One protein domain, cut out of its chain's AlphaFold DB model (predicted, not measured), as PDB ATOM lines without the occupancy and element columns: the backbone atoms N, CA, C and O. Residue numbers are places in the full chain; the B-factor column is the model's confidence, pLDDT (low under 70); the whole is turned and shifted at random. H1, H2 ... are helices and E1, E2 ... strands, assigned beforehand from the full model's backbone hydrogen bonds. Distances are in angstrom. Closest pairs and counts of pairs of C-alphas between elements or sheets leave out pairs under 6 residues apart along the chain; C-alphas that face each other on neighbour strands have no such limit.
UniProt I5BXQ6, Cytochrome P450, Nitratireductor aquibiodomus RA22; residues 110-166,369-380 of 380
ATOM      1  N   PRO A 110     264.993 151.163 171.759       96.62
ATOM      2  CA  PRO A 110     265.555 151.038 173.101       96.62
ATOM      3  C   PRO A 110     264.889 149.960 173.953       96.62
ATOM      4  O   PRO A 110     265.585 149.377 174.784       96.62
ATOM      5  N   GLY A 111     263.609 149.642 173.731       96.12
ATOM      6  CA  GLY A 111     262.902 148.584 174.457       96.12
ATOM      7  C   GLY A 111     263.446 147.180 174.213       96.12
ATOM      8  O   GLY A 111     263.099 146.265 174.943       96.12
ATOM      9  N   GLU A 112     264.352 146.982 173.255       96.75
ATOM     10  CA  GLU A 112     265.087 145.719 173.131       96.75
ATOM     11  C   GLU A 112     266.185 145.565 174.203       96.75
ATOM     12  O   GLU A 112     266.657 144.458 174.460       96.75
ATOM     13  N   PHE A 113     266.606 146.647 174.869       97.38
ATOM     14  CA  PHE A 113     267.712 146.614 175.839       97.38
ATOM     15  C   PHE A 113     267.398 147.290 177.172       97.38
ATOM     16  O   PHE A 113     267.989 146.917 178.184       97.38
ATOM     17  N   VAL A 114     266.515 148.287 177.189       96.81
ATOM     18  CA  VAL A 114     266.210 149.123 178.352       96.81
ATOM     19  C   VAL A 114     264.718 149.039 178.646       96.81
ATOM     20  O   VAL A 114     263.891 149.386 177.805       96.81
ATOM     21  N   LEU A 115     264.370 148.603 179.855       95.88
ATOM     22  CA  LEU A 115     262.979 148.432 180.267       95.88
ATOM     23  C   LEU A 115     262.248 149.774 180.411       95.88
ATOM     24  O   LEU A 115     262.826 150.797 180.798       95.88
ATOM     25  N   GLY A 116     260.944 149.735 180.125       92.62
ATOM     26  CA  GLY A 116     260.059 150.899 180.103       92.62
ATOM     27  C   GLY A 116     260.156 151.736 178.825       92.62
ATOM     28  O   GLY A 116     259.730 152.888 178.803       92.62
ATOM     29  N   TYR A 117     260.691 151.163 177.751       94.00
ATOM     30  CA  TYR A 117     260.638 151.738 176.413       94.00
ATOM     31  C   TYR A 117     259.987 150.749 175.438       94.00
ATOM     32  O   TYR A 117     260.062 149.544 175.686       94.00
ATOM     33  N   PRO A 118     259.371 151.229 174.344       93.62
ATOM     34  CA  PRO A 118     258.838 150.357 173.305       93.62
ATOM     35  C   PRO A 118     259.941 149.527 172.632       93.62
ATOM     36  O   PRO A 118     261.026 150.044 172.350       93.62
ATOM     37  N   ASP A 119     259.660 148.248 172.399       94.06
ATOM     38  CA  ASP A 119     260.477 147.306 171.632       94.06
ATOM     39  C   ASP A 119     260.276 147.500 170.114       94.06
ATOM     40  O   ASP A 119     259.552 148.404 169.687       94.06
ATOM     41  N   GLU A 120     260.883 146.654 169.272       93.06
ATOM     42  CA  GLU A 120     260.762 146.769 167.802       93.06
ATOM     43  C   GLU A 120     259.314 146.647 167.282       93.06
ATOM     44  O   GLU A 120     259.033 147.019 166.142       93.06
ATOM     45  N   ASN A 121     258.379 146.125 168.085       90.69
ATOM     46  CA  ASN A 121     256.961 146.025 167.735       90.69
ATOM     47  C   ASN A 121     256.108 147.125 168.387       90.69
ATOM     48  O   ASN A 121     254.888 147.129 168.225       90.69
ATOM     49  N   GLY A 122     256.726 148.044 169.130       91.25
ATOM     50  CA  GLY A 122     256.031 149.089 169.869       91.25
ATOM     51  C   GLY A 122     255.438 148.627 171.206       91.25
ATOM     52  O   GLY A 122     254.691 149.389 171.820       91.25
ATOM     53  N   PHE A 123     255.748 147.413 171.674       90.00
ATOM     54  CA  PHE A 123     255.286 146.918 172.974       90.00
ATOM     55  C   PHE A 123     256.286 147.248 174.079       90.00
ATOM     56  O   PHE A 123     257.484 147.337 173.841       90.00
ATOM     57  N   TYR A 124     255.806 147.372 175.312       89.75
ATOM     58  CA  TYR A 124     256.677 147.498 176.476       89.75
ATOM     59  C   TYR A 124     257.024 146.100 177.003       89.75
ATOM     60  O   TYR A 124     256.103 145.353 177.352       89.75
ATOM     61  N   PRO A 125     258.315 145.727 177.077       90.88
ATOM     62  CA  PRO A 125     258.715 144.461 177.677       90.88
ATOM     63  C   PRO A 125     258.232 144.357 179.131       90.88
ATOM     64  O   PRO A 125     258.206 145.375 179.835       90.88
ATOM     65  N   PRO A 126     257.888 143.149 179.614       89.62
ATOM     66  CA  PRO A 126     257.540 142.938 181.011       89.62
ATOM     67  C   PRO A 126     258.632 143.466 181.943       89.62
ATOM     68  O   PRO A 126     259.807 143.123 181.807       89.62
ATOM     69  N   SER A 127     258.232 144.294 182.903       90.94
ATOM     70  CA  SER A 127     259.149 144.967 183.817       90.94
ATOM     71  C   SER A 127     258.946 144.474 185.252       90.94
ATOM     72  O   SER A 127     257.794 144.312 185.671       90.94
ATOM     73  N   PRO A 128     260.020 144.244 186.035       93.44
ATOM     74  CA  PRO A 128     259.907 144.084 187.477       93.44
ATOM     75  C   PRO A 128     259.129 145.251 188.095       93.44
ATOM     76  O   PRO A 128     259.415 146.417 187.822       93.44
ATOM     77  N   ALA A 129     258.156 144.941 188.944       92.44
ATOM     78  CA  ALA A 129     257.276 145.938 189.533       92.44
ATOM     79  C   ALA A 129     257.042 145.660 191.018       92.44
ATOM     80  O   ALA A 129     257.087 144.512 191.458       92.44
ATOM     81  N   VAL A 130     256.770 146.721 191.771       92.56
ATOM     82  CA  VAL A 130     256.437 146.668 193.204       92.56
ATOM     83  C   VAL A 130     255.077 147.310 193.442       92.56
ATOM     84  O   VAL A 130     254.607 148.096 192.611       92.56
ATOM     85  N   ALA A 131     254.415 146.982 194.550       91.56
ATOM     86  CA  ALA A 131     253.154 147.635 194.879       91.56
ATOM     87  C   ALA A 131     253.401 149.106 195.257       91.56
ATOM     88  O   ALA A 131     254.387 149.427 195.913       91.56
ATOM     89  N   GLU A 132     252.484 150.014 194.914       89.25
ATOM     90  CA  GLU A 132     252.580 151.431 195.302       89.25
ATOM     91  C   GLU A 132     252.737 151.616 196.817       89.25
ATOM     92  O   GLU A 132     253.478 152.490 197.253       89.25
ATOM     93  N   ALA A 133     252.104 150.761 197.622       90.31
ATOM     94  CA  ALA A 133     252.235 150.790 199.078       90.31
ATOM     95  C   ALA A 133     253.669 150.509 199.578       90.31
ATOM     96  O   ALA A 133     253.997 150.855 200.712       90.31
ATOM     97  N   GLU A 134     254.518 149.881 198.759       90.25
ATOM     98  CA  GLU A 134     255.922 149.608 199.081       90.25
ATOM     99  C   GLU A 134     256.846 150.779 198.698       90.25
ATOM    100  O   GLU A 134     257.949 150.890 199.233       90.25
ATOM    101  N   ASP A 135     256.384 151.705 197.853       89.94
ATOM    102  CA  ASP A 135     257.092 152.923 197.443       89.94
ATOM    103  C   ASP A 135     256.476 154.169 198.094       89.94
ATOM    104  O   ASP A 135     255.950 155.064 197.434       89.94
ATOM    105  N   SER A 136     256.534 154.232 199.426       86.38
ATOM    106  CA  SER A 136     255.942 155.326 200.215       86.38
ATOM    107  C   SER A 136     256.511 156.711 199.892       86.38
ATOM    108  O   SER A 136     255.856 157.717 200.154       86.38
ATOM    109  N   GLU A 137     257.723 156.769 199.342       89.88
ATOM    110  CA  GLU A 137     258.382 158.010 198.921       89.88
ATOM    111  C   GLU A 137     258.074 158.394 197.463       89.88
ATOM    112  O   GLU A 137     258.463 159.476 197.024       89.88
ATOM    113  N   GLY A 138     257.378 157.536 196.705       88.94
ATOM    114  CA  GLY A 138     257.050 157.776 195.299       88.94
ATOM    115  C   GLY A 138     258.285 157.914 194.404       88.94
ATOM    116  O   GLY A 138     258.285 158.730 193.480       88.94
ATOM    117  N   ILE A 139     259.354 157.168 194.701       93.31
ATOM    118  CA  ILE A 139     260.629 157.211 193.970       93.31
ATOM    119  C   ILE A 139     260.469 156.617 192.570       93.31
ATOM    120  O   ILE A 139     261.124 157.059 191.620       93.31
ATOM    121  N   LEU A 140     259.639 155.584 192.449       92.94
ATOM    122  CA  LEU A 140     259.465 154.820 191.230       92.94
ATOM    123  C   LEU A 140     258.319 155.400 190.379       92.94
ATOM    124  O   LEU A 140     257.277 155.826 190.897       92.94
ATOM    125  N   PRO A 141     258.468 155.395 189.044       90.25
ATOM    126  CA  PRO A 141     257.393 155.814 188.161       90.25
ATOM    127  C   PRO A 141     256.209 154.845 188.250       90.25
ATOM    128  O   PRO A 141     256.362 153.669 188.589       90.25
ATOM    129  N   ALA A 142     255.010 155.340 187.945       87.25
ATOM    130  CA  ALA A 142     253.856 154.468 187.764       87.25
ATOM    131  C   ALA A 142     254.123 153.508 186.597       87.25
ATOM    132  O   ALA A 142     254.682 153.911 185.576       87.25
ATOM    133  N   LEU A 143     253.739 152.242 186.754       83.00
ATOM    134  CA  LEU A 143     253.853 151.272 185.674       83.00
ATOM    135  C   LEU A 143     252.783 151.566 184.617       83.00
ATOM    136  O   LEU A 143     251.595 151.322 184.833       83.00
ATOM    137  N   GLU A 144     253.208 152.095 183.474       66.56
ATOM    138  CA  GLU A 144     252.348 152.283 182.308       66.56
ATOM    139  C   GLU A 144     252.158 150.933 181.607       66.56
ATOM    140  O   GLU A 144     253.000 150.482 180.834       66.56
ATOM    141  N   ILE A 145     251.049 150.254 181.901       60.78
ATOM    142  CA  ILE A 145     250.612 149.098 181.120       60.78
ATOM    143  C   ILE A 145     249.787 149.672 179.968       60.78
ATOM    144  O   ILE A 145     248.735 150.257 180.211       60.78
ATOM    145  N   GLY A 146     250.274 149.563 178.728       54.16
ATOM    146  CA  GLY A 146     249.490 149.966 177.556       54.16
ATOM    147  C   GLY A 146     248.117 149.276 177.533       54.16
ATOM    148  O   GLY A 146     247.954 148.209 178.125       54.16
ATOM    149  N   ASP A 147     247.144 149.857 176.825       50.06
ATOM    150  CA  ASP A 147     245.709 149.495 176.826       50.06
ATOM    151  C   ASP A 147     245.352 148.018 176.497       50.06
ATOM    152  O   ASP A 147     244.177 147.656 176.449       50.06
ATOM    153  N   ALA A 148     246.328 147.136 176.259       46.69
ATOM    154  CA  ALA A 148     246.138 145.794 175.710       46.69
ATOM    155  C   ALA A 148     246.217 144.623 176.717       46.69
ATOM    156  O   ALA A 148     246.035 143.477 176.302       46.69
ATOM    157  N   ALA A 149     246.459 144.843 178.014       48.72
ATOM    158  CA  ALA A 149     246.452 143.750 178.998       48.72
ATOM    159  C   ALA A 149     245.143 143.731 179.818       48.72
ATOM    160  O   ALA A 149     244.853 144.701 180.522       48.72
ATOM    161  N   PRO A 150     244.344 142.645 179.794       41.50
ATOM    162  CA  PRO A 150     243.149 142.562 180.624       41.50
ATOM    163  C   PRO A 150     243.532 142.386 182.103       41.50
ATOM    164  O   PRO A 150     243.971 141.318 182.530       41.50
ATOM    165  N   LEU A 151     243.334 143.436 182.904       47.69
ATOM    166  CA  LEU A 151     243.453 143.389 184.364       47.69
ATOM    167  C   LEU A 151     242.202 142.735 184.974       47.69
ATOM    168  O   LEU A 151     241.256 143.415 185.376       47.69
ATOM    169  N   PHE A 152     242.186 141.407 185.077       41.94
ATOM    170  CA  PHE A 152     241.195 140.718 185.904       41.94
ATOM    171  C   PHE A 152     241.649 140.698 187.371       41.94
ATOM    172  O   PHE A 152     242.367 139.804 187.802       41.94
ATOM    173  N   GLY A 153     241.174 141.679 188.148       43.31
ATOM    174  CA  GLY A 153     241.162 141.636 189.615       43.31
ATOM    175  C   GLY A 153     242.243 142.463 190.324       43.31
ATOM    176  O   GLY A 153     243.379 142.033 190.452       43.31
ATOM    177  N   ARG A 154     241.786 143.576 190.926       43.81
ATOM    178  CA  ARG A 154     242.462 144.534 191.835       43.81
ATOM    179  C   ARG A 154     243.283 145.644 191.160       43.81
ATOM    180  O   ARG A 154     244.316 145.402 190.552       43.81
ATOM    181  N   LYS A 155     242.865 146.898 191.403       47.28
ATOM    182  CA  LYS A 155     243.725 148.094 191.342       47.28
ATOM    183  C   LYS A 155     244.772 148.002 192.462       47.28
ATOM    184  O   LYS A 155     244.662 148.686 193.472       47.28
ATOM    185  N   ALA A 156     245.745 147.110 192.318       52.94
ATOM    186  CA  ALA A 156     247.063 147.379 192.863       52.94
ATOM    187  C   ALA A 156     247.721 148.323 191.855       52.94
ATOM    188  O   ALA A 156     247.988 147.949 190.716       52.94
ATOM    189  N   THR A 157     247.861 149.585 192.232       78.56
ATOM    190  CA  THR A 157     248.704 150.548 191.531       78.56
ATOM    191  C   THR A 157     250.137 150.036 191.640       78.56
ATOM    192  O   THR A 157     250.681 149.910 192.734       78.56
ATOM    193  N   MET A 158     250.720 149.626 190.518       88.38
ATOM    194  CA  MET A 158     252.080 149.090 190.473       88.38
ATOM    195  C   MET A 158     253.063 150.200 190.114       88.38
ATOM    196  O   MET A 158     252.752 151.105 189.334       88.38
ATOM    197  N   ARG A 159     254.265 150.113 190.674       92.06
ATOM    198  CA  ARG A 159     255.391 150.997 190.383       92.06
ATOM    199  C   ARG A 159     256.448 150.239 189.595       92.06
ATOM    200  O   ARG A 159     256.774 149.100 189.924       92.06
ATOM    201  N   ASP A 160     256.961 150.868 188.546       93.00
ATOM    202  CA  ASP A 160     257.911 150.264 187.616       93.00
ATOM    203  C   ASP A 160     259.328 150.290 188.205       93.00
ATOM    204  O   ASP A 160     260.101 151.230 188.003       93.00
ATOM    205  N   PHE A 161     259.664 149.245 188.965       95.50
ATOM    206  CA  PHE A 161     261.007 149.044 189.505       95.50
ATOM    207  C   PHE A 161     262.027 148.789 188.393       95.50
ATOM    208  O   PHE A 161     263.203 149.116 188.547       95.50
ATOM    209  N   GLY A 162     261.601 148.217 187.268       95.62
ATOM    210  CA  GLY A 162     262.488 147.902 186.163       95.62
ATOM    211  C   GLY A 162     262.840 149.090 185.272       95.62
ATOM    212  O   GLY A 162     263.836 149.005 184.555       95.62
ATOM    213  N   ARG A 163     262.087 150.200 185.327       95.25
ATOM    214  CA  ARG A 163     262.278 151.368 184.453       95.25
ATOM    215  C   ARG A 163     263.738 151.806 184.378       95.25
ATOM    216  O   ARG A 163     264.380 152.044 185.403       95.25
ATOM    217  N   ASN A 164     264.239 151.990 183.153       96.00
ATOM    218  CA  ASN A 164     265.628 152.364 182.846       96.00
ATOM    219  C   ASN A 164     266.684 151.338 183.306       96.00
ATOM    220  O   ASN A 164     267.874 151.659 183.337       96.00
ATOM    221  N   GLY A 165     266.264 150.140 183.705       97.50
ATOM    222  CA  GLY A 165     267.125 148.997 183.970       97.50
ATOM    223  C   GLY A 165     267.195 148.052 182.774       97.50
ATOM    224  O   GLY A 165     266.571 148.272 181.734       97.50
ATOM    225  N   SER A 166     267.978 146.991 182.924       98.12
ATOM    226  CA  SER A 166     268.184 145.970 181.895       98.12
ATOM    227  C   SER A 166     268.496 144.632 182.551       98.12
ATOM    228  O   SER A 166     269.108 144.592 183.619       98.12
ATOM    229  N   SER A 369     268.144 150.616 187.555       97.06
ATOM    230  CA  SER A 369     268.384 152.037 187.339       97.06
ATOM    231  C   SER A 369     268.725 152.747 188.652       97.06
ATOM    232  O   SER A 369     268.584 152.212 189.754       97.06
ATOM    233  N   ARG A 370     269.153 154.009 188.553       96.69
ATOM    234  CA  ARG A 370     269.464 154.829 189.733       96.69
ATOM    235  C   ARG A 370     268.245 155.044 190.635       96.69
ATOM    236  O   ARG A 370     268.420 155.106 191.846       96.69
ATOM    237  N   SER A 371     267.039 155.169 190.075       95.31
ATOM    238  CA  SER A 371     265.804 155.278 190.867       95.31
ATOM    239  C   SER A 371     265.498 153.970 191.582       95.31
ATOM    240  O   SER A 371     265.191 153.999 192.766       95.31
ATOM    241  N   SER A 372     265.687 152.829 190.922       96.31
ATOM    242  CA  SER A 372     265.496 151.514 191.540       96.31
ATOM    243  C   SER A 372     266.486 151.275 192.683       96.31
ATOM    244  O   SER A 372     266.095 150.806 193.746       96.31
ATOM    245  N   LEU A 373     267.751 151.678 192.524       96.31
ATOM    246  CA  LEU A 373     268.734 151.643 193.615       96.31
ATOM    247  C   LEU A 373     268.357 152.578 194.774       96.31
ATOM    248  O   LEU A 373     268.484 152.189 195.930       96.31
ATOM    249  N   ARG A 374     267.873 153.796 194.490       96.38
ATOM    250  CA  ARG A 374     267.383 154.720 195.531       96.38
ATOM    251  C   ARG A 374     266.187 154.151 196.284       96.38
ATOM    252  O   ARG A 374     266.137 154.299 197.496       96.38
ATOM    253  N   TYR A 375     265.276 153.490 195.576       96.25
ATOM    254  CA  TYR A 375     264.169 152.768 196.188       96.25
ATOM    255  C   TYR A 375     264.680 151.660 197.115       96.25
ATOM    256  O   TYR A 375     264.271 151.610 198.261       96.25
ATOM    257  N   LEU A 376     265.635 150.822 196.689       94.62
ATOM    258  CA  LEU A 376     266.204 149.800 197.583       94.62
ATOM    259  C   LEU A 376     266.831 150.412 198.846       94.62
ATOM    260  O   LEU A 376     266.686 149.853 199.928       94.62
ATOM    261  N   LEU A 377     267.490 151.568 198.719       93.75
ATOM    262  CA  LEU A 377     268.074 152.282 199.856       93.75
ATOM    263  C   LEU A 377     267.027 152.860 200.815       93.75
ATOM    264  O   LEU A 377     267.304 152.906 202.006       93.75
ATOM    265  N   SER A 378     265.846 153.275 200.344       93.19
ATOM    266  CA  SER A 378     264.768 153.749 201.230       93.19
ATOM    267  C   SER A 378     264.058 152.615 201.980       93.19
ATOM    268  O   SER A 378     263.218 152.871 202.840       93.19
ATOM    269  N   ARG A 379     264.382 151.353 201.662       89.19
ATOM    270  CA  ARG A 379     263.879 150.163 202.367       89.19
ATOM    271  C   ARG A 379     264.808 149.666 203.481       89.19
ATOM    272  O   ARG A 379     264.434 148.702 204.150       89.19
ATOM    273  N   LEU A 380     265.985 150.277 203.646       81.75
ATOM    274  CA  LEU A 380     266.923 150.038 204.751       81.75
ATOM    275  C   LEU A 380     266.581 150.942 205.936       81.75
ATOM    276  O   LEU A 380     266.674 150.444 207.079       81.75
TER     277      LEU A 380
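Overview. This is residues 110 to 166 and 369 to 380 of the 380 residues of the protein "Cytochrome P450" of Nitratireductor aquibiodomus RA22 (UniProt I5BXQ6). There is little regular structure: a flat body of loops, with a small two-strand hairpin, E1 and E2, near its middle and one short helix, H1, toward one end; residues 149 to 155 stick out. The printed part has 69 residues, 15 of them in E1, E2 and H1, in that order; the class is mixed, the sheet antiparallel. It is compact, radius of gyration of the C-alphas 12.5 A, spanning 38 by 30 by 12 A.

Arrangement. Find the hairpin of E1, residues 129 to 131, and E2, residues 158 to 160, antiparallel at 144 degrees; N 159 and O 130 are within hydrogen-bond range at 2.8 A. H1, residues 370 to 378, is apart from E1; its O i to N i+4 pairs are each within range.

Along the chain. From C-alpha 129 at (257.276, 145.938, 189.533) E1 runs 7.0 A; E2 runs 6.6 A. H1 runs 12.5 A to C-alpha 378 at (264.768, 153.749, 201.230).

Size, cuts and confidence. The C-alphas farthest apart, Asn 121 and Leu 380, are 38.5 A apart. E1 to E2 is a long link. Residues 167 to 368 are cut out, C-alphas 166 and 369 being 8.2 A apart. Residues 144 to 156 have pLDDT under 70.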